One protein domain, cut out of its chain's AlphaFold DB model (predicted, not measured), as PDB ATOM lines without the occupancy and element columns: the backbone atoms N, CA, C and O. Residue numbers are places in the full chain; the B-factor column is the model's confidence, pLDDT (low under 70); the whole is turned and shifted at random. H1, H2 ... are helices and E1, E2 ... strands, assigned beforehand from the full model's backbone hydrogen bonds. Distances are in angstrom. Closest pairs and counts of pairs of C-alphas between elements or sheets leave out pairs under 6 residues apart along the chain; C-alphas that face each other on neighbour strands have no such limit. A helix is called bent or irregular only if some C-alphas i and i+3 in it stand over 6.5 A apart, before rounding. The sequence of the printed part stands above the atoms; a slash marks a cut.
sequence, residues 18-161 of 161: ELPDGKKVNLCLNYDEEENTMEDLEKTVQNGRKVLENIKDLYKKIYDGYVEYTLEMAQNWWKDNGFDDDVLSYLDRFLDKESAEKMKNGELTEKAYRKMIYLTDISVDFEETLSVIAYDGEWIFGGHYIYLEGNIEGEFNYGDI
ATOM      1  N   GLU A  18     187.196 215.699 203.502       93.38
ATOM      2  CA  GLU A  18     187.603 214.606 202.614       93.38
ATOM      3  C   GLU A  18     186.876 213.321 203.019       93.38
ATOM      4  O   GLU A  18     186.932 212.898 204.177       93.38
ATOM      5  N   LEU A  19     186.180 212.717 202.062       94.88
ATOM      6  CA  LEU A  19     185.483 211.449 202.215       94.88
ATOM      7  C   LEU A  19     186.462 210.268 202.124       94.88
ATOM      8  O   LEU A  19     187.575 210.412 201.616       94.88
ATOM      9  N   PRO A  20     186.067 209.061 202.570       94.44
ATOM     10  CA  PRO A  20     186.906 207.864 202.477       94.44
ATOM     11  C   PRO A  20     187.403 207.506 201.068       94.44
ATOM     12  O   PRO A  20     188.410 206.811 200.946       94.44
ATOM     13  N   ASP A  21     186.716 207.955 200.014       91.88
ATOM     14  CA  ASP A  21     187.126 207.769 198.617       91.88
ATOM     15  C   ASP A  21     188.094 208.858 198.107       91.88
ATOM     16  O   ASP A  21     188.504 208.829 196.945       91.88
ATOM     17  N   GLY A  22     188.483 209.803 198.968       93.56
ATOM     18  CA  GLY A  22     189.370 210.922 198.660       93.56
ATOM     19  C   GLY A  22     188.676 212.114 197.995       93.56
ATOM     20  O   GLY A  22     189.341 213.111 197.700       93.56
ATOM     21  N   LYS A  23     187.361 212.047 197.736       92.00
ATOM     22  CA  LYS A  23     186.604 213.194 197.219       92.00
ATOM     23  C   LYS A  23     186.349 214.208 198.325       92.00
ATOM     24  O   LYS A  23     186.306 213.872 199.506       92.00
ATOM     25  N   LYS A  24     186.168 215.464 197.929       93.12
ATOM     26  CA  LYS A  24     185.769 216.533 198.843       93.12
ATOM     27  C   LYS A  24     184.269 216.745 198.762       93.12
ATOM     28  O   LYS A  24     183.722 216.737 197.665       93.12
ATOM     29  N   VAL A  25     183.661 216.959 199.917       94.50
ATOM     30  CA  VAL A  25     182.249 217.305 200.074       94.50
ATOM     31  C   VAL A  25     182.157 218.537 200.969       94.50
ATOM     32  O   VAL A  25     183.022 218.745 201.833       94.50
ATOM     33  N   ASN A  26     181.140 219.364 200.763       94.62
ATOM     34  CA  ASN A  26     180.853 220.459 201.675       94.62
ATOM     35  C   ASN A  26     180.187 219.895 202.933       94.62
ATOM     36  O   ASN A  26     179.241 219.120 202.847       94.62
ATOM     37  N   LEU A  27     180.691 220.273 204.101       94.50
ATOM     38  CA  LEU A  27     180.005 220.123 205.374       94.50
ATOM     39  C   LEU A  27     179.414 221.479 205.740       94.50
ATOM     40  O   LEU A  27     180.172 222.417 205.996       94.50
ATOM     41  N   CYS A  28     178.092 221.559 205.777       94.31
ATOM     42  CA  CYS A  28     177.341 222.766 206.083       94.31
ATOM     43  C   CYS A  28     176.726 222.648 207.481       94.31
ATOM     44  O   CYS A  28     176.013 221.695 207.794       94.31
ATOM     45  N   LEU A  29     177.018 223.614 208.347       93.69
ATOM     46  CA  LEU A  29     176.362 223.745 209.643       93.69
ATOM     47  C   LEU A  29     175.107 224.585 209.445       93.69
ATOM     48  O   LEU A  29     175.211 225.809 209.369       93.69
ATOM     49  N   ASN A  30     173.958 223.927 209.318       90.44
ATOM     50  CA  ASN A  30     172.690 224.590 209.069       90.44
ATOM     51  C   ASN A  30     172.268 225.361 210.327       90.44
ATOM     52  O   ASN A  30     172.025 224.774 211.385       90.44
ATOM     53  N   TYR A  31     172.284 226.682 210.222       87.44
ATOM     54  CA  TYR A  31     171.998 227.608 211.307       87.44
ATOM     55  C   TYR A  31     171.420 228.879 210.702       87.44
ATOM     56  O   TYR A  31     172.051 229.479 209.829       87.44
ATOM     57  N   ASP A  32     170.257 229.275 211.200       86.06
ATOM     58  CA  ASP A  32     169.601 230.528 210.853       86.06
ATOM     59  C   ASP A  32     169.631 231.449 212.079       86.06
ATOM     60  O   ASP A  32     169.080 231.124 213.131       86.06
ATOM     61  N   GLU A  33     170.303 232.597 211.974       84.50
ATOM     62  CA  GLU A  33     170.419 233.541 213.091       84.50
ATOM     63  C   GLU A  33     169.114 234.275 213.428       84.50
ATOM     64  O   GLU A  33     168.963 234.764 214.551       84.50
ATOM     65  N   GLU A  34     168.169 234.351 212.485       88.56
ATOM     66  CA  GLU A  34     166.852 234.944 212.711       88.56
ATOM     67  C   GLU A  34     165.939 233.987 213.488       88.56
ATOM     68  O   GLU A  34     165.109 234.430 214.291       88.56
ATOM     69  N   GLU A  35     166.116 232.677 213.292       87.38
ATOM     70  CA  GLU A  35     165.274 231.641 213.896       87.38
ATOM     71  C   GLU A  35     165.906 230.938 215.108       87.38
ATOM     72  O   GLU A  35     165.185 230.368 215.933       87.38
ATOM     73  N   ASN A  36     167.235 230.935 215.245       89.44
ATOM     74  CA  ASN A  36     167.939 230.071 216.196       89.44
ATOM     75  C   ASN A  36     168.822 230.840 217.188       89.44
ATOM     76  O   ASN A  36     169.398 231.894 216.917       89.44
ATOM     77  N   THR A  37     168.981 230.272 218.384       92.38
ATOM     78  CA  THR A  37     169.762 230.886 219.462       92.38
ATOM     79  C   THR A  37     171.259 230.587 219.345       92.38
ATOM     80  O   THR A  37     171.692 229.675 218.646       92.38
ATOM     81  N   MET A  38     172.079 231.308 220.112       90.56
ATOM     82  CA  MET A  38     173.509 230.993 220.237       90.56
ATOM     83  C   MET A  38     173.756 229.590 220.828       90.56
ATOM     84  O   MET A  38     174.740 228.945 220.485       90.56
ATOM     85  N   GLU A  39     172.863 229.102 221.698       94.62
ATOM     86  CA  GLU A  39     172.936 227.726 222.212       94.62
ATOM     87  C   GLU A  39     172.723 226.708 221.082       94.62
ATOM     88  O   GLU A  39     173.402 225.681 221.035       94.62
ATOM     89  N   ASP A  40     171.822 227.009 220.147       94.56
ATOM     90  CA  ASP A  40     171.571 226.162 218.981       94.56
ATOM     91  C   ASP A  40     172.780 226.167 218.045       94.56
ATOM     92  O   ASP A  40     173.217 225.099 217.632       94.56
ATOM     93  N   LEU A  41     173.426 227.321 217.825       91.75
ATOM     94  CA  LEU A  41     174.698 227.370 217.097       91.75
ATOM     95  C   LEU A  41     175.772 226.489 217.756       91.75
ATOM     96  O   LEU A  41     176.465 225.728 217.074       91.75
ATOM     97  N   GLU A  42     175.922 226.562 219.081       92.69
ATOM     98  CA  GLU A  42     176.874 225.719 219.812       92.69
ATOM     99  C   GLU A  42     176.570 224.224 219.628       92.69
ATOM    100  O   GLU A  42     177.500 223.434 219.426       92.69
ATOM    101  N   LYS A  43     175.288 223.832 219.640       96.25
ATOM    102  CA  LYS A  43     174.846 222.456 219.354       96.25
ATOM    103  C   LYS A  43     175.116 222.056 217.907       96.25
ATOM    104  O   LYS A  43     175.714 221.003 217.697       96.25
ATOM    105  N   THR A  44     174.787 222.892 216.922       95.25
ATOM    106  CA  THR A  44     175.074 222.631 215.502       95.25
ATOM    107  C   THR A  44     176.571 222.410 215.282       95.25
ATOM    108  O   THR A  44     176.979 221.452 214.627       95.25
ATOM    109  N   VAL A  45     177.431 223.231 215.897       93.81
ATOM    110  CA  VAL A  45     178.891 223.053 215.835       93.81
ATOM    111  C   VAL A  45     179.335 221.737 216.482       93.81
ATOM    112  O   VAL A  45     180.235 221.068 215.962       93.81
ATOM    113  N   GLN A  46     178.738 221.339 217.609       95.62
ATOM    114  CA  GLN A  46     179.012 220.042 218.237       95.62
ATOM    115  C   GLN A  46     178.564 218.876 217.347       95.62
ATOM    116  O   GLN A  46     179.316 217.914 217.188       95.62
ATOM    117  N   ASN A  47     177.400 218.977 216.709       96.69
ATOM    118  CA  ASN A  47     176.885 217.962 215.792       96.69
ATOM    119  C   ASN A  47     177.750 217.855 214.529       96.69
ATOM    120  O   ASN A  47     178.135 216.752 214.146       96.69
ATOM    121  N   GLY A  48     178.202 218.978 213.966       95.00
ATOM    122  CA  GLY A  48     179.195 218.998 212.888       95.00
ATOM    123  C   GLY A  48     180.497 218.279 213.252       95.00
ATOM    124  O   GLY A  48     181.063 217.555 212.433       95.00
ATOM    125  N   ARG A  49     180.963 218.402 214.502       94.69
ATOM    126  CA  ARG A  49     182.124 217.635 214.990       94.69
ATOM    127  C   ARG A  49     181.836 216.138 215.068       94.69
ATOM    128  O   ARG A  49     182.682 215.366 214.627       94.69
ATOM    129  N   LYS A  50     180.659 215.727 215.551       96.31
ATOM    130  CA  LYS A  50     180.252 214.309 215.556       96.31
ATOM    131  C   LYS A  50     180.222 213.735 214.136       96.31
ATOM    132  O   LYS A  50     180.752 212.650 213.911       96.31
ATOM    133  N   VAL A  51     179.689 214.483 213.162       96.00
ATOM    134  CA  VAL A  51     179.700 214.090 211.740       96.00
ATOM    135  C   VAL A  51     181.132 213.866 211.248       96.00
ATOM    136  O   VAL A  51     181.417 212.835 210.642       96.00
ATOM    137  N   LEU A  52     182.058 214.782 211.550       94.31
ATOM    138  CA  LEU A  52     183.476 214.641 211.187       94.31
ATOM    139  C   LEU A  52     184.137 213.415 211.827       94.31
ATOM    140  O   LEU A  52     184.891 212.702 211.165       94.31
ATOM    141  N   GLU A  53     183.879 213.178 213.111       94.81
ATOM    142  CA  GLU A  53     184.433 212.047 213.860       94.81
ATOM    143  C   GLU A  53     183.913 210.705 213.319       94.81
ATOM    144  O   GLU A  53     184.681 209.743 213.220       94.81
ATOM    145  N   ASN A  54     182.654 210.673 212.872       95.62
ATOM    146  CA  ASN A  54     181.961 209.473 212.401       95.62
ATOM    147  C   ASN A  54     181.886 209.342 210.869       95.62
ATOM    148  O   ASN A  54     181.250 208.412 210.367       95.62
ATOM    149  N   ILE A  55     182.556 210.213 210.101       94.56
ATOM    150  CA  ILE A  55     182.369 210.307 208.640       94.56
ATOM    151  C   ILE A  55     182.617 208.987 207.900       94.56
ATOM    152  O   ILE A  55     181.995 208.725 206.878       94.56
ATOM    153  N   LYS A  56     183.497 208.118 208.411       94.00
ATOM    154  CA  LYS A  56     183.773 206.810 207.795       94.00
ATOM    155  C   LYS A  56     182.576 205.865 207.856       94.00
ATOM    156  O   LYS A  56     182.295 205.186 206.870       94.00
ATOM    157  N   ASP A  57     181.888 205.834 208.992       96.62
ATOM    158  CA  ASP A  57     180.718 204.981 209.190       96.62
ATOM    159  C   ASP A  57     179.493 205.600 208.513       96.62
ATOM    160  O   ASP A  57     178.759 204.903 207.806       96.62
ATOM    161  N   LEU A  58     179.331 206.923 208.644       97.19
ATOM    162  CA  LEU A  58     178.295 207.685 207.948       97.19
ATOM    163  C   LEU A  58     178.400 207.543 206.435       97.19
ATOM    164  O   LEU A  58     177.389 207.304 205.791       97.19
ATOM    165  N   TYR A  59     179.603 207.597 205.862       96.81
ATOM    166  CA  TYR A  59     179.807 207.425 204.425       96.81
ATOM    167  C   TYR A  59     179.160 206.137 203.909       96.81
ATOM    168  O   TYR A  59     178.431 206.163 202.923       96.81
ATOM    169  N   LYS A  60     179.358 205.007 204.599       96.50
ATOM    170  CA  LYS A  60     178.708 203.753 204.205       96.50
ATOM    171  C   LYS A  60     177.184 203.858 204.323       96.50
ATOM    172  O   LYS A  60     176.489 203.486 203.380       96.50
ATOM    173  N   LYS A  61     176.684 204.359 205.457       98.12
ATOM    174  CA  LYS A  61     175.242 204.480 205.722       98.12
ATOM    175  C   LYS A  61     174.544 205.397 204.715       98.12
ATOM    176  O   LYS A  61     173.474 205.045 204.248       98.12
ATOM    177  N   ILE A  62     175.165 206.508 204.323       98.12
ATOM    178  CA  ILE A  62     174.644 207.448 203.320       98.12
ATOM    179  C   ILE A  62     174.432 206.742 201.979       98.12
ATOM    180  O   ILE A  62     173.351 206.809 201.403       98.12
ATOM    181  N   TYR A  63     175.442 206.023 201.478       97.56
ATOM    182  CA  TYR A  63     175.286 205.297 200.215       97.56
ATOM    183  C   TYR A  63     174.286 204.141 200.327       97.56
ATOM    184  O   TYR A  63     173.625 203.826 199.341       97.56
ATOM    185  N   ASP A  64     174.186 203.493 201.492       98.06
ATOM    186  CA  ASP A  64     173.138 202.500 201.747       98.06
ATOM    187  C   ASP A  64     171.744 203.154 201.711       98.06
ATOM    188  O   ASP A  64     170.849 202.609 201.071       98.06
ATOM    189  N   GLY A  65     171.590 204.354 202.278       98.19
ATOM    190  CA  GLY A  65     170.363 205.150 202.221       98.19
ATOM    191  C   GLY A  65     169.968 205.533 200.794       98.19
ATOM    192  O   GLY A  65     168.840 205.277 200.390       98.19
ATOM    193  N   TYR A  66     170.890 206.043 199.972       98.19
ATOM    194  CA  TYR A  66     170.591 206.291 198.552       98.19
ATOM    195  C   TYR A  66     170.163 205.013 197.816       98.19
ATOM    196  O   TYR A  66     169.258 205.024 196.986       98.19
ATOM    197  N   VAL A  67     170.783 203.871 198.112       98.00
ATOM    198  CA  VAL A  67     170.335 202.607 197.513       98.00
ATOM    199  C   VAL A  67     168.914 202.256 197.944       98.00
ATOM    200  O   VAL A  67     168.118 201.847 197.103       98.00
ATOM    201  N   GLU A  68     168.592 202.414 199.223       98.19
ATOM    202  CA  GLU A  68     167.274 202.089 199.762       98.19
ATOM    203  C   GLU A  68     166.171 203.000 199.210       98.19
ATOM    204  O   GLU A  68     165.127 202.506 198.789       98.19
ATOM    205  N   TYR A  69     166.413 204.311 199.171       97.94
ATOM    206  CA  TYR A  69     165.369 205.293 198.887       97.94
ATOM    207  C   TYR A  69     165.295 205.728 197.421       97.94
ATOM    208  O   TYR A  69     164.208 206.055 196.950       97.94
ATOM    209  N   THR A  70     166.404 205.712 196.673       97.44
ATOM    210  CA  THR A  70     166.451 206.356 195.347       97.44
ATOM    211  C   THR A  70     166.876 205.429 194.205       97.44
ATOM    212  O   THR A  70     166.714 205.801 193.043       97.44
ATOM    213  N   LEU A  71     167.337 204.194 194.463       96.69
ATOM    214  CA  LEU A  71     167.701 203.249 193.390       96.69
ATOM    215  C   LEU A  71     166.504 202.838 192.520       96.69
ATOM    216  O   LEU A  71     166.644 202.724 191.302       96.69
ATOM    217  N   GLU A  72     165.329 202.602 193.110       96.19
ATOM    218  CA  GLU A  72     164.136 202.243 192.328       96.19
ATOM    219  C   GLU A  72     163.701 203.406 191.426       96.19
ATOM    220  O   GLU A  72     163.413 203.206 190.245       96.19
ATOM    221  N   MET A  73     163.743 204.634 191.950       95.50
ATOM    222  CA  MET A  73     163.479 205.848 191.177       95.50
ATOM    223  C   MET A  73     164.490 206.004 190.036       95.50
ATOM    224  O   MET A  73     164.096 206.230 188.895       95.50
ATOM    225  N   ALA A  74     165.778 205.778 190.317       94.31
ATOM    226  CA  ALA A  74     166.852 205.766 189.325       94.31
ATOM    227  C   ALA A  74     166.596 204.742 188.214       94.31
ATOM    228  O   ALA A  74     166.734 205.040 187.030       94.31
ATOM    229  N   GLN A  75     166.184 203.529 188.583       94.19
ATOM    230  CA  GLN A  75     165.880 202.460 187.640       94.19
ATOM    231  C   GLN A  75     164.664 202.794 186.765       94.19
ATOM    232  O   GLN A  75     164.679 202.481 185.569       94.19
ATOM    233  N   ASN A  76     163.622 203.400 187.331       93.19
ATOM    234  CA  ASN A  76     162.451 203.832 186.569       93.19
ATOM    235  C   ASN A  76     162.821 204.968 185.609       93.19
ATOM    236  O   ASN A  76     162.561 204.862 184.412       93.19
ATOM    237  N   TRP A  77     163.556 205.973 186.090       91.00
ATOM    238  CA  TRP A  77     164.035 207.077 185.261       91.00
ATOM    239  C   TRP A  77     164.914 206.596 184.101       91.00
ATOM    240  O   TRP A  77     164.715 207.016 182.959       91.00
ATOM    241  N   TRP A  78     165.838 205.667 184.379       86.88
ATOM    242  CA  TRP A  78     166.718 205.049 183.383       86.88
ATOM    243  C   TRP A  78     165.940 204.337 182.269       86.88
ATOM    244  O   TRP A  78     166.312 204.420 181.098       86.88
ATOM    245  N   LYS A  79     164.844 203.649 182.613       86.44
ATOM    246  CA  LYS A  79     163.990 202.950 181.640       86.44
ATOM    247  C   LYS A  79     163.119 203.897 180.826       86.44
ATOM    248  O   LYS A  79     162.978 203.688 179.624       86.44
ATOM    249  N   ASP A  80     162.524 204.886 181.482       84.31
ATOM    250  CA  ASP A  80     161.473 205.708 180.883       84.31
ATOM    251  C   ASP A  80     162.026 206.766 179.932       84.31
ATOM    252  O   ASP A  80     161.387 207.090 178.930       84.31
ATOM    253  N   ASN A  81     163.217 207.290 180.218       77.56
ATOM    254  CA  ASN A  81     163.772 208.382 179.428       77.56
ATOM    255  C   ASN A  81     164.611 207.879 178.253       77.56
ATOM    256  O   ASN A  81     164.648 208.536 177.212       77.56
ATOM    257  N   GLY A  82     165.246 206.706 178.382       63.34
ATOM    258  CA  GLY A  82     166.315 206.304 177.471       63.34
ATOM    259  C   GLY A  82     167.467 207.318 177.500       63.34
ATOM    260  O   GLY A  82     167.308 208.468 177.898       63.34
ATOM    261  N   PHE A  83     168.665 206.908 177.108       67.25
ATOM    262  CA  PHE A  83     169.793 207.834 177.063       67.25
ATOM    263  C   PHE A  83     170.445 207.832 175.700       67.25
ATOM    264  O   PHE A  83     170.363 206.854 174.955       67.25
ATOM    265  N   ASP A  84     171.060 208.971 175.401       69.12
ATOM    266  CA  ASP A  84     171.754 209.216 174.151       69.12
ATOM    267  C   ASP A  84     172.860 208.173 173.935       69.12
ATOM    268  O   ASP A  84     173.483 207.695 174.895       69.12
ATOM    269  N   ASP A  85     173.139 207.843 172.674       74.19
ATOM    270  CA  ASP A  85     174.183 206.872 172.311       74.19
ATOM    271  C   ASP A  85     175.546 207.274 172.908       74.19
ATOM    272  O   ASP A  85     176.375 206.422 173.251       74.19
ATOM    273  N   ASP A  86     175.746 208.578 173.107       77.44
ATOM    274  CA  ASP A  86     176.911 209.145 173.770       77.44
ATOM    275  C   ASP A  86     177.055 208.638 175.211       77.44
ATOM    276  O   ASP A  86     178.116 208.108 175.552       77.44
ATOM    277  N   VAL A  87     176.008 208.701 176.043       78.88
ATOM    278  CA  VAL A  87     176.031 208.205 177.435       78.88
ATOM    279  C   VAL A  87     176.372 206.716 177.462       78.88
ATOM    280  O   VAL A  87     177.269 206.292 178.199       78.88
ATOM    281  N   LEU A  88     175.727 205.930 176.595       80.69
ATOM    282  CA  LEU A  88     175.959 204.488 176.480       80.69
ATOM    283  C   LEU A  88     177.409 204.165 176.089       80.69
ATOM    284  O   LEU A  88     177.981 203.189 176.588       80.69
ATOM    285  N   SER A  89     178.028 204.999 175.246       83.69
ATOM    286  CA  SER A  89     179.422 204.845 174.814       83.69
ATOM    287  C   SER A  89     180.446 205.097 175.929       83.69
ATOM    288  O   SER A  89     181.569 204.579 175.874       83.69
ATOM    289  N   TYR A  90     180.078 205.866 176.959       87.00
ATOM    290  CA  TYR A  90     180.960 206.173 178.084       87.00
ATOM    291  C   TYR A  90     180.868 205.163 179.229       87.00
ATOM    292  O   TYR A  90     181.825 205.065 180.000       87.00
ATOM    293  N   LEU A  91     179.792 204.373 179.323       88.38
ATOM    294  CA  LEU A  91     179.584 203.421 180.424       88.38
ATOM    295  C   LEU A  91     180.773 202.473 180.630       88.38
ATOM    296  O   LEU A  91     181.202 202.270 181.765       88.38
ATOM    297  N   ASP A  92     181.371 201.967 179.548       89.31
ATOM    298  CA  ASP A  92     182.521 201.048 179.605       89.31
ATOM    299  C   ASP A  92     183.802 201.688 180.178       89.31
ATOM    300  O   ASP A  92     184.759 200.981 180.499       89.31
ATOM    301  N   ARG A  93     183.858 203.023 180.294       88.38
ATOM    302  CA  ARG A  93     184.984 203.744 180.912       88.38
ATOM    303  C   ARG A  93     184.832 203.890 182.424       88.38
ATOM    304  O   ARG A  93     185.839 204.008 183.117       88.38
ATOM    305  N   PHE A  94     183.597 203.901 182.923       85.56
ATOM    306  CA  PHE A  94     183.278 204.158 184.332       85.56
ATOM    307  C   PHE A  94     182.887 202.885 185.092       85.56
ATOM    308  O   PHE A  94     183.184 202.721 186.283       85.56
ATOM    309  N   LEU A  95     182.246 201.950 184.399       90.31
ATOM    310  CA  LEU A  95     181.755 200.699 184.950       90.31
ATOM    311  C   LEU A  95     182.596 199.524 184.464       90.31
ATOM    312  O   LEU A  95     183.275 199.574 183.443       90.31
ATOM    313  N   ASP A  96     182.553 198.430 185.219       92.50
ATOM    314  CA  ASP A  96     183.015 197.160 184.680       92.50
ATOM    315  C   ASP A  96     182.047 196.648 183.612       92.50
ATOM    316  O   ASP A  96     180.861 196.979 183.607       92.50
ATOM    317  N   LYS A  97     182.575 195.797 182.729       92.31
ATOM    318  CA  LYS A  97     181.869 195.301 181.546       92.31
ATOM    319  C   LYS A  97     180.485 194.723 181.859       92.31
ATOM    320  O   LYS A  97     179.561 194.939 181.089       92.31
ATOM    321  N   GLU A  98     180.329 193.988 182.961       93.62
ATOM    322  CA  GLU A  98     179.033 193.397 183.318       93.62
ATOM    323  C   GLU A  98     177.993 194.476 183.650       93.62
ATOM    324  O   GLU A  98     176.898 194.465 183.091       93.62
ATOM    325  N   SER A  99     178.339 195.424 184.525       92.81
ATOM    326  CA  SER A  99     177.449 196.532 184.886       92.81
ATOM    327  C   SER A  99     177.128 197.435 183.691       92.81
ATOM    328  O   SER A  99     175.977 197.837 183.542       92.81
ATOM    329  N   ALA A 100     178.108 197.717 182.826       91.25
ATOM    330  CA  ALA A 100     177.891 198.512 181.618       91.25
ATOM    331  C   ALA A 100     176.902 197.833 180.657       91.25
ATOM    332  O   ALA A 100     175.953 198.469 180.208       91.25
ATOM    333  N   GLU A 101     177.071 196.536 180.382       92.00
ATOM    334  CA  GLU A 101     176.155 195.791 179.508       92.00
ATOM    335  C   GLU A 101     174.740 195.696 180.088       92.00
ATOM    336  O   GLU A 101     173.769 195.838 179.349       92.00
ATOM    337  N   LYS A 102     174.592 195.506 181.404       92.50
ATOM    338  CA  LYS A 102     173.270 195.541 182.051       92.50
ATOM    339  C   LYS A 102     172.593 196.897 181.868       92.50
ATOM    340  O   LYS A 102     171.455 196.943 181.401       92.50
ATOM    341  N   MET A 103     173.317 197.989 182.112       89.88
ATOM    342  CA  MET A 103     172.772 199.336 181.934       89.88
ATOM    343  C   MET A 103     172.378 199.621 180.486       89.88
ATOM    344  O   MET A 103     171.269 200.102 180.258       89.88
ATOM    345  N   LYS A 104     173.208 199.244 179.503       88.38
ATOM    346  CA  LYS A 104     172.869 199.356 178.069       88.38
ATOM    347  C   LYS A 104     171.591 198.601 177.692       88.38
ATOM    348  O   LYS A 104     170.913 198.984 176.747       88.38
ATOM    349  N   ASN A 105     171.251 197.553 178.440       89.75
ATOM    350  CA  ASN A 105     170.026 196.773 178.271       89.75
ATOM    351  C   ASN A 105     168.882 197.219 179.207       89.75
ATOM    352  O   ASN A 105     167.893 196.502 179.355       89.75
ATOM    353  N   GLY A 106     168.994 198.394 179.836       89.00
ATOM    354  CA  GLY A 106     167.944 198.981 180.673       89.00
ATOM    355  C   GLY A 106     167.949 198.535 182.140       89.00
ATOM    356  O   GLY A 106     166.997 198.831 182.863       89.00
ATOM    357  N   GLU A 107     168.987 197.836 182.601       92.06
ATOM    358  CA  GLU A 107     169.122 197.364 183.986       92.06
ATOM    359  C   GLU A 107     170.201 198.157 184.742       92.06
ATOM    360  O   GLU A 107     171.405 197.974 184.543       92.06
ATOM    361  N   LEU A 108     169.764 199.024 185.655       91.94
ATOM    362  CA  LEU A 108     170.624 199.765 186.567       91.94
ATOM    363  C   LEU A 108     170.885 198.931 187.826       91.94
ATOM    364  O   LEU A 108     170.041 198.790 188.706       91.94
ATOM    365  N   THR A 109     172.092 198.380 187.926       91.94
ATOM    366  CA  THR A 109     172.513 197.631 189.122       91.94
ATOM    367  C   THR A 109     172.882 198.565 190.275       91.94
ATOM    368  O   THR A 109     173.482 199.613 190.040       91.94
ATOM    369  N   GLU A 110     172.680 198.127 191.521       95.62
ATOM    370  CA  GLU A 110     173.149 198.836 192.726       95.62
ATOM    371  C   GLU A 110     174.635 199.230 192.634       95.62
ATOM    372  O   GLU A 110     175.027 200.354 192.945       95.62
ATOM    373  N   LYS A 111     175.478 198.316 192.141       94.00
ATOM    374  CA  LYS A 111     176.916 198.547 191.958       94.00
ATOM    375  C   LYS A 111     177.208 199.704 191.001       94.00
ATOM    376  O   LYS A 111     178.148 200.462 191.235       94.00
ATOM    377  N   ALA A 112     176.446 199.808 189.912       92.81
ATOM    378  CA  ALA A 112     176.577 200.906 188.964       92.81
ATOM    379  C   ALA A 112     176.071 202.212 189.577       92.81
ATOM    380  O   ALA A 112     176.780 203.212 189.540       92.81
ATOM    381  N   TYR A 113     174.914 202.158 190.239       95.00
ATOM    382  CA  TYR A 113     174.313 203.302 190.909       95.00
ATOM    383  C   TYR A 113     175.258 203.943 191.933       95.00
ATOM    384  O   TYR A 113     175.592 205.118 191.813       95.00
ATOM    385  N   ARG A 114     175.818 203.146 192.854       94.50
ATOM    386  CA  ARG A 114     176.801 203.617 193.849       94.50
ATOM    387  C   ARG A 114     178.054 204.243 193.232       94.50
ATOM    388  O   ARG A 114     178.710 205.041 193.886       94.50
ATOM    389  N   LYS A 115     178.439 203.843 192.017       92.06
ATOM    390  CA  LYS A 115     179.596 204.419 191.313       92.06
ATOM    391  C   LYS A 115     179.273 205.734 190.607       92.06
ATOM    392  O   LYS A 115     180.189 206.523 190.388       92.06
ATOM    393  N   MET A 116     178.026 205.906 190.183       90.69
ATOM    394  CA  MET A 116     177.584 207.054 189.393       90.69
ATOM    395  C   MET A 116     177.237 208.248 190.270       90.69
ATOM    396  O   MET A 116     177.561 209.370 189.895       90.69
ATOM    397  N   ILE A 117     176.656 208.006 191.444       93.56
ATOM    398  CA  ILE A 117     176.368 209.067 192.407       93.56
ATOM    399  C   ILE A 117     177.633 209.467 193.173       93.56
ATOM    400  O   ILE A 117     178.484 208.634 193.500       93.56
ATOM    401  N   TYR A 118     177.759 210.751 193.485       92.81
ATOM    402  CA  TYR A 118     178.774 211.267 194.392       92.81
ATOM    403  C   TYR A 118     178.210 212.403 195.237       92.81
ATOM    404  O   TYR A 118     177.414 213.205 194.760       92.81
ATOM    405  N   LEU A 119     178.628 212.455 196.501       96.06
ATOM    406  CA  LEU A 119     178.138 213.445 197.457       96.06
ATOM    407  C   LEU A 119     178.714 214.826 197.137       96.06
ATOM    408  O   LEU A 119     179.911 214.944 196.858       96.06
ATOM    409  N   THR A 120     177.876 215.853 197.218       94.50
ATOM    410  CA  THR A 120     178.263 217.259 197.048       94.50
ATOM    411  C   THR A 120     178.204 218.005 198.374       94.50
ATOM    412  O   THR A 120     179.149 218.727 198.707       94.50
ATOM    413  N   ASP A 121     177.176 217.734 199.183       95.56
ATOM    414  CA  ASP A 121     176.908 218.452 200.425       95.56
ATOM    415  C   ASP A 121     176.386 217.500 201.508       95.56
ATOM    416  O   ASP A 121     175.606 216.584 201.248       95.56
ATOM    417  N   ILE A 122     176.839 217.724 202.738       96.69
ATOM    418  CA  ILE A 122     176.327 217.124 203.967       96.69
ATOM    419  C   ILE A 122     176.000 218.289 204.893       96.69
ATOM    420  O   ILE A 122     176.894 219.038 205.285       96.69
ATOM    421  N   SER A 123     174.738 218.425 205.263       96.12
ATOM    422  CA  SER A 123     174.246 219.467 206.156       96.12
ATOM    423  C   SER A 123     173.796 218.859 207.474       96.12
ATOM    424  O   SER A 123     173.215 217.775 207.490       96.12
ATOM    425  N   VAL A 124     174.066 219.557 208.575       96.94
ATOM    426  CA  VAL A 124     173.620 219.161 209.915       96.94
ATOM    427  C   VAL A 124     173.145 220.366 210.712       96.94
ATOM    428  O   VAL A 124     173.768 221.424 210.633       96.94
ATOM    429  N   ASP A 125     172.071 220.201 211.482       95.06
ATOM    430  CA  ASP A 125     171.500 221.234 212.352       95.06
ATOM    431  C   ASP A 125     171.668 220.909 213.857       95.06
ATOM    432  O   ASP A 125     172.376 219.973 214.261       95.06
ATOM    433  N   PHE A 126     171.044 221.718 214.716       95.25
ATOM    434  CA  PHE A 126     171.077 221.542 216.169       95.25
ATOM    435  C   PHE A 126     170.199 220.378 216.664       95.25
ATOM    436  O   PHE A 126     170.446 219.877 217.765       95.25
ATOM    437  N   GLU A 127     169.219 219.935 215.870       96.50
ATOM    438  CA  GLU A 127     168.317 218.807 216.160       96.50
ATOM    439  C   GLU A 127     168.909 217.452 215.751       96.50
ATOM    440  O   GLU A 127     168.283 216.416 215.958       96.50
ATOM    441  N   GLU A 128     170.144 217.453 215.241       96.88
ATOM    442  CA  GLU A 128     170.835 216.275 214.711       96.88
ATOM    443  C   GLU A 128     170.243 215.758 213.389       96.88
ATOM    444  O   GLU A 128     170.548 214.630 212.985       96.88
ATOM    445  N   THR A 129     169.461 216.580 212.682       97.44
ATOM    446  CA  THR A 129     169.006 216.285 211.320       97.44
ATOM    447  C   THR A 129     170.203 216.281 210.385       97.44
ATOM    448  O   THR A 129     171.060 217.163 210.448       97.44
ATOM    449  N   LEU A 130     170.268 215.284 209.508       97.56
ATOM    450  CA  LEU A 130     171.276 215.170 208.466       97.56
ATOM    451  C   LEU A 130     170.595 215.236 207.101       97.56
ATOM    452  O   LEU A 130     169.837 214.332 206.751       97.56
ATOM    453  N   SER A 131     170.917 216.259 206.314       97.44
ATOM    454  CA  SER A 131     170.489 216.370 204.916       97.44
ATOM    455  C   SER A 131     171.702 216.176 204.018       97.44
ATOM    456  O   SER A 131     172.728 216.832 204.194       97.44
ATOM    457  N   VAL A 132     171.615 215.261 203.061       98.00
ATOM    458  CA  VAL A 132     172.719 214.915 202.167       98.00
ATOM    459  C   VAL A 132     172.283 215.118 200.727       98.00
ATOM    460  O   VAL A 132     171.197 214.698 200.326       98.00
ATOM    461  N   ILE A 133     173.151 215.764 199.955       97.25
ATOM    462  CA  ILE A 133     172.955 216.006 198.531       97.25
ATOM    463  C   ILE A 133     174.013 215.227 197.760       97.25
ATOM    464  O   ILE A 133     175.210 215.274 198.065       97.25
ATOM    465  N   ALA A 134     173.557 214.508 196.741       96.88
ATOM    466  CA  ALA A 134     174.399 213.847 195.769       96.88
ATOM    467  C   ALA A 134     174.053 214.320 194.361       96.88
ATOM    468  O   ALA A 134     172.957 214.799 194.077       96.88
ATOM    469  N   TYR A 135     175.009 214.145 193.464       94.38
ATOM    470  CA  TYR A 135     174.839 214.387 192.047       94.38
ATOM    471  C   TYR A 135     175.401 213.202 191.274       94.38
ATOM    472  O   TYR A 135     176.333 212.526 191.715       94.38
ATOM    473  N   ASP A 136     174.812 212.928 190.122       91.12
ATOM    474  CA  ASP A 136     175.177 211.809 189.271       91.12
ATOM    475  C   ASP A 136     175.833 212.261 187.969       91.12
ATOM    476  O   ASP A 136     175.943 211.465 187.053       91.12
ATOM    477  N   GLY A 137     176.239 213.525 187.821       87.31
ATOM    478  CA  GLY A 137     176.890 213.968 186.584       87.31
ATOM    479  C   GLY A 137     176.024 213.827 185.330       87.31
ATOM    480  O   GLY A 137     176.594 213.605 184.266       87.31
ATOM    481  N   GLU A 138     174.691 213.907 185.460       87.25
ATOM    482  CA  GLU A 138     173.717 213.712 184.372       87.25
ATOM    483  C   GLU A 138     173.648 212.273 183.825       87.25
ATOM    484  O   GLU A 138     173.053 212.043 182.772       87.25
ATOM    485  N   TRP A 139     174.200 211.281 184.538       86.50
ATOM    486  CA  TRP A 139     174.158 209.881 184.096       86.50
ATOM    487  C   TRP A 139     172.741 209.295 184.081       86.50
ATOM    488  O   TRP A 139     172.437 208.491 183.207       86.50
ATOM    489  N   ILE A 140     171.904 209.636 185.061       88.62
ATOM    490  CA  ILE A 140     170.601 209.010 185.315       88.62
ATOM    491  C   ILE A 140     169.505 210.062 185.442       88.62
ATOM    492  O   ILE A 140     168.455 209.893 184.842       88.62
ATOM    493  N   PHE A 141     169.716 211.142 186.189       89.62
ATOM    494  CA  PHE A 141     168.661 212.102 186.527       89.62
ATOM    495  C   PHE A 141     168.753 213.419 185.763       89.62
ATOM    496  O   PHE A 141     168.200 214.418 186.199       89.62
ATOM    497  N   GLY A 142     169.457 213.465 184.629       83.69
ATOM    498  CA  GLY A 142     169.401 214.609 183.708       83.69
ATOM    499  C   GLY A 142     169.691 215.982 184.335       83.69
ATOM    500  O   GLY A 142     169.157 216.982 183.862       83.69
ATOM    501  N   GLY A 143     170.496 216.035 185.401       84.31
ATOM    502  CA  GLY A 143     170.900 217.283 186.056       84.31
ATOM    503  C   GLY A 143     170.251 217.534 187.417       84.31
ATOM    504  O   GLY A 143     170.637 218.488 188.088       84.31
ATOM    505  N   HIS A 144     169.297 216.701 187.837       90.19
ATOM    506  CA  HIS A 144     168.663 216.819 189.149       90.19
ATOM    507  C   HIS A 144     169.600 216.378 190.286       90.19
ATOM    508  O   HIS A 144     170.419 215.465 190.132       90.19
ATOM    509  N   TYR A 145     169.484 217.052 191.431       93.94
ATOM    510  CA  TYR A 145     170.166 216.664 192.663       93.94
ATOM    511  C   TYR A 145     169.417 215.524 193.339       93.94
ATOM    512  O   TYR A 145     168.208 215.432 193.237       93.94
ATOM    513  N   ILE A 146     170.138 214.671 194.054       96.75
ATOM    514  CA  ILE A 146     169.559 213.528 194.752       96.75
ATOM    515  C   ILE A 146     169.630 213.818 196.246       96.75
ATOM    516  O   ILE A 146     170.721 213.938 196.818       96.75
ATOM    517  N   TYR A 147     168.472 213.915 196.876       97.38
ATOM    518  CA  TYR A 147     168.325 214.272 198.278       97.38
ATOM    519  C   TYR A 147     168.171 213.025 199.137       97.38
ATOM    520  O   TYR A 147     167.536 212.048 198.739       97.38
ATOM    521  N   LEU A 148     168.749 213.074 200.330       98.31
ATOM    522  CA  LEU A 148     168.591 212.060 201.362       98.31
ATOM    523  C   LEU A 148     168.518 212.756 202.722       98.31
ATOM    524  O   LEU A 148     169.365 213.595 203.027       98.31
ATOM    525  N   GLU A 149     167.533 212.402 203.542       98.25
ATOM    526  CA  GLU A 149     167.339 212.982 204.874       98.25
ATOM    527  C   GLU A 149     167.259 211.900 205.956       98.25
ATOM    528  O   GLU A 149     166.712 210.806 205.765       98.25
ATOM    529  N   GLY A 150     167.870 212.199 207.101       98.19
ATOM    530  CA  GLY A 150     167.974 211.316 208.252       98.19
ATOM    531  C   GLY A 150     168.562 212.043 209.453       98.19
ATOM    532  O   GLY A 150     168.333 213.234 209.642       98.19
ATOM    533  N   ASN A 151     169.348 211.334 210.259       98.00
ATOM    534  CA  ASN A 151     170.036 211.901 211.418       98.00
ATOM    535  C   ASN A 151     171.550 211.630 211.403       98.00
ATOM    536  O   ASN A 151     172.061 210.877 210.569       98.00
ATOM    537  N   ILE A 152     172.284 212.221 212.352       96.56
ATOM    538  CA  ILE A 152     173.747 212.052 212.469       96.56
ATOM    539  C   ILE A 152     174.204 210.621 212.795       96.56
ATOM    540  O   ILE A 152     175.396 210.326 212.692       96.56
ATOM    541  N   GLU A 153     173.288 209.726 213.170       96.69
ATOM    542  CA  GLU A 153     173.558 208.294 213.333       96.69
ATOM    543  C   GLU A 153     173.403 207.526 212.009       96.69
ATOM    544  O   GLU A 153     173.723 206.337 211.935       96.69
ATOM    545  N   GLY A 154     172.978 208.193 210.933       96.44
ATOM    546  CA  GLY A 154     172.775 207.613 209.607       96.44
ATOM    547  C   GLY A 154     171.530 206.734 209.517       96.44
ATOM    548  O   GLY A 154     171.523 205.770 208.751       96.44
ATOM    549  N   GLU A 155     170.511 207.027 210.323       97.94
ATOM    550  CA  GLU A 155     169.169 206.470 210.166       97.94
ATOM    551  C   GLU A 155     168.377 207.389 209.228       97.94
ATOM    552  O   GLU A 155     167.933 208.469 209.621       97.94
ATOM    553  N   PHE A 156     168.260 206.983 207.963       98.12
ATOM    554  CA  PHE A 156     167.552 207.738 206.928       98.12
ATOM    555  C   PHE A 156     166.072 207.373 206.895       98.12
ATOM    556  O   PHE A 156     165.692 206.262 207.263       98.12
ATOM    557  N   ASN A 157     165.237 208.322 206.482       97.06
ATOM    558  CA  ASN A 157     163.787 208.134 206.420       97.06
ATOM    559  C   ASN A 157     163.141 208.715 205.150       97.06
ATOM    560  O   ASN A 157     161.956 208.471 204.912       97.06
ATOM    561  N   TYR A 158     163.910 209.434 204.331       97.31
ATOM    562  CA  TYR A 158     163.435 210.077 203.116       97.31
ATOM    563  C   TYR A 158     164.554 210.183 202.077       97.31
ATOM    564  O   TYR A 158     165.717 210.397 202.423       97.31
ATOM    565  N   GLY A 159     164.184 210.064 200.803       96.75
ATOM    566  CA  GLY A 159     165.043 210.368 199.665       96.75
ATOM    567  C   GLY A 159     164.216 210.713 198.429       96.75
ATOM    568  O   GLY A 159     163.105 210.200 198.273       96.75
ATOM    569  N   ASP A 160     164.742 211.607 197.592       95.94
ATOM    570  CA  ASP A 160     164.041 212.177 196.430       95.94
ATOM    571  C   ASP A 160     165.025 212.748 195.391       95.94
ATOM    572  O   ASP A 160     166.239 212.754 195.624       95.94
ATOM    573  N   ILE A 161     164.509 213.206 194.245       89.62
ATOM    574  CA  ILE A 161     165.266 213.731 193.088       89.62
ATOM    575  C   ILE A 161     164.700 215.083 192.622       89.62
ATOM    576  O   ILE A 161     163.467 215.167 192.432       89.62
TER     577      ILE A 161
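What this domain is: This is residues 18 to 161 of the 161 residues of the protein "DUF2262 domain-containing protein" of Leptotrichia hofstadii F0254 (UniProt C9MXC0). A twisted wall of five strands has the two arms of one long, bent helix, H1, over one face, while no named helix covers the other face. Arm H1a lies over the E1 and E2 side and arm H1b over the E4 and E5 side; H1b then runs on past the sheet toward a small group of short helices, H2, H3 and H4, beyond one end of the strands. The printed part has 144 residues with four named helices and five named strands, in the order E1 H1 H2 H3 H4 E2 E3 E4 E5, and its class is mixed, helices and strands. The sheet runs E1 E2 E3 E4 E5, with E1 and E2 parallel and the other neighbours antiparallel. The whole is only just compact, close to loose, with a radius of gyration of the C-alphas of 17.0 A, and only just elongated, with spans of 54 by 27 by 22 A.

Where its parts are: Start with the sheet: find C-alpha 24 at (185.769, 216.533, 198.843), where E1 begins, residues 24 to 29, 16.0 A long. Its neighbour E2 is residues 118 to 124, 18.2 A; E3 is residues 129 to 135, 20.2 A; E4 is residues 146 to 151, 16.8 A; E5 is residues 156 to 160, 11.9 A, and ends at C-alpha 160, (164.041, 212.177, 196.430). Now go to C-alpha 38 at (173.509, 230.993, 220.237), where H1, residues 38 to 81, begins. By its hydrogen bonds it was assigned as one helix, but it is bent: C-alphas 53 and 56 are 8.0 A apart. Its arms are H1a, residues 38 to 53, 22.8 A, and H1b, residues 56 to 81, 34.7 A. H1b is itself irregular, with C-alphas 69 and 72 7.3 A apart, and has a kink of 51 degrees near residue 71. H2, residues 85 to 94, is only just irregular, with C-alphas 89 and 92 6.9 A apart; H3 is residues 97 to 104 and H4 residues 110 to 116.

How they stand to each other: Look first across the sheet, where E1 and E2 are parallel neighbours, with N 26 and O 120 within hydrogen-bond range at 2.9 A. Then E2 to E5 form a meander, each strand the antiparallel neighbour of the one before: N 123 and O 131 are 2.8 A apart, N 132 and O 148 2.8 A, and N 149 and O 158 2.9 A. E1, the four helices and E2 form a strand-helix-strand unit, two parallel neighbour strands with helices between. H1a and H1b on the same face make two layers, helices over one face of the sheet. H1a lies over E2 at a height over the sheet of 6.7 A and runs along the strands, at 17 degrees to E2 on the local plane. H1b's closest C-alphas to E5 are Tyr 69 and Gly 159, 5.1 A. The two arms are about perpendicular at 86 degrees. With residues 63 to 71 alone H1b touches H4, closest at the C-alphas of Val 67 and Glu 110, 6.7 A. H3 and H4 only just touch, with 3 pairs of C-alphas within 8 A, closest at Ser 99 and Ala 112, 6.0 A. H2 and H3, a helical hairpin, also only just touch with 3 pairs, closest at the C-alphas of Leu 91 and Ala 100, 5.3 A, at a shallow tilt of 23 degrees, opposite ways. In H1a, H3 and H4 every O i to N i+4 pair is within hydrogen-bond range; in H1b 18 of 22 are, in H2 3 of 6.

The domain as a whole: The two C-alphas farthest apart, those of Met 38 and Asn 105, are 54.3 A apart. The printed part has no cut and no long link. Low confidence is found at residues 82 to 84, under 70, between H1b and H2; the mean pLDDT of the printed part is 92.4.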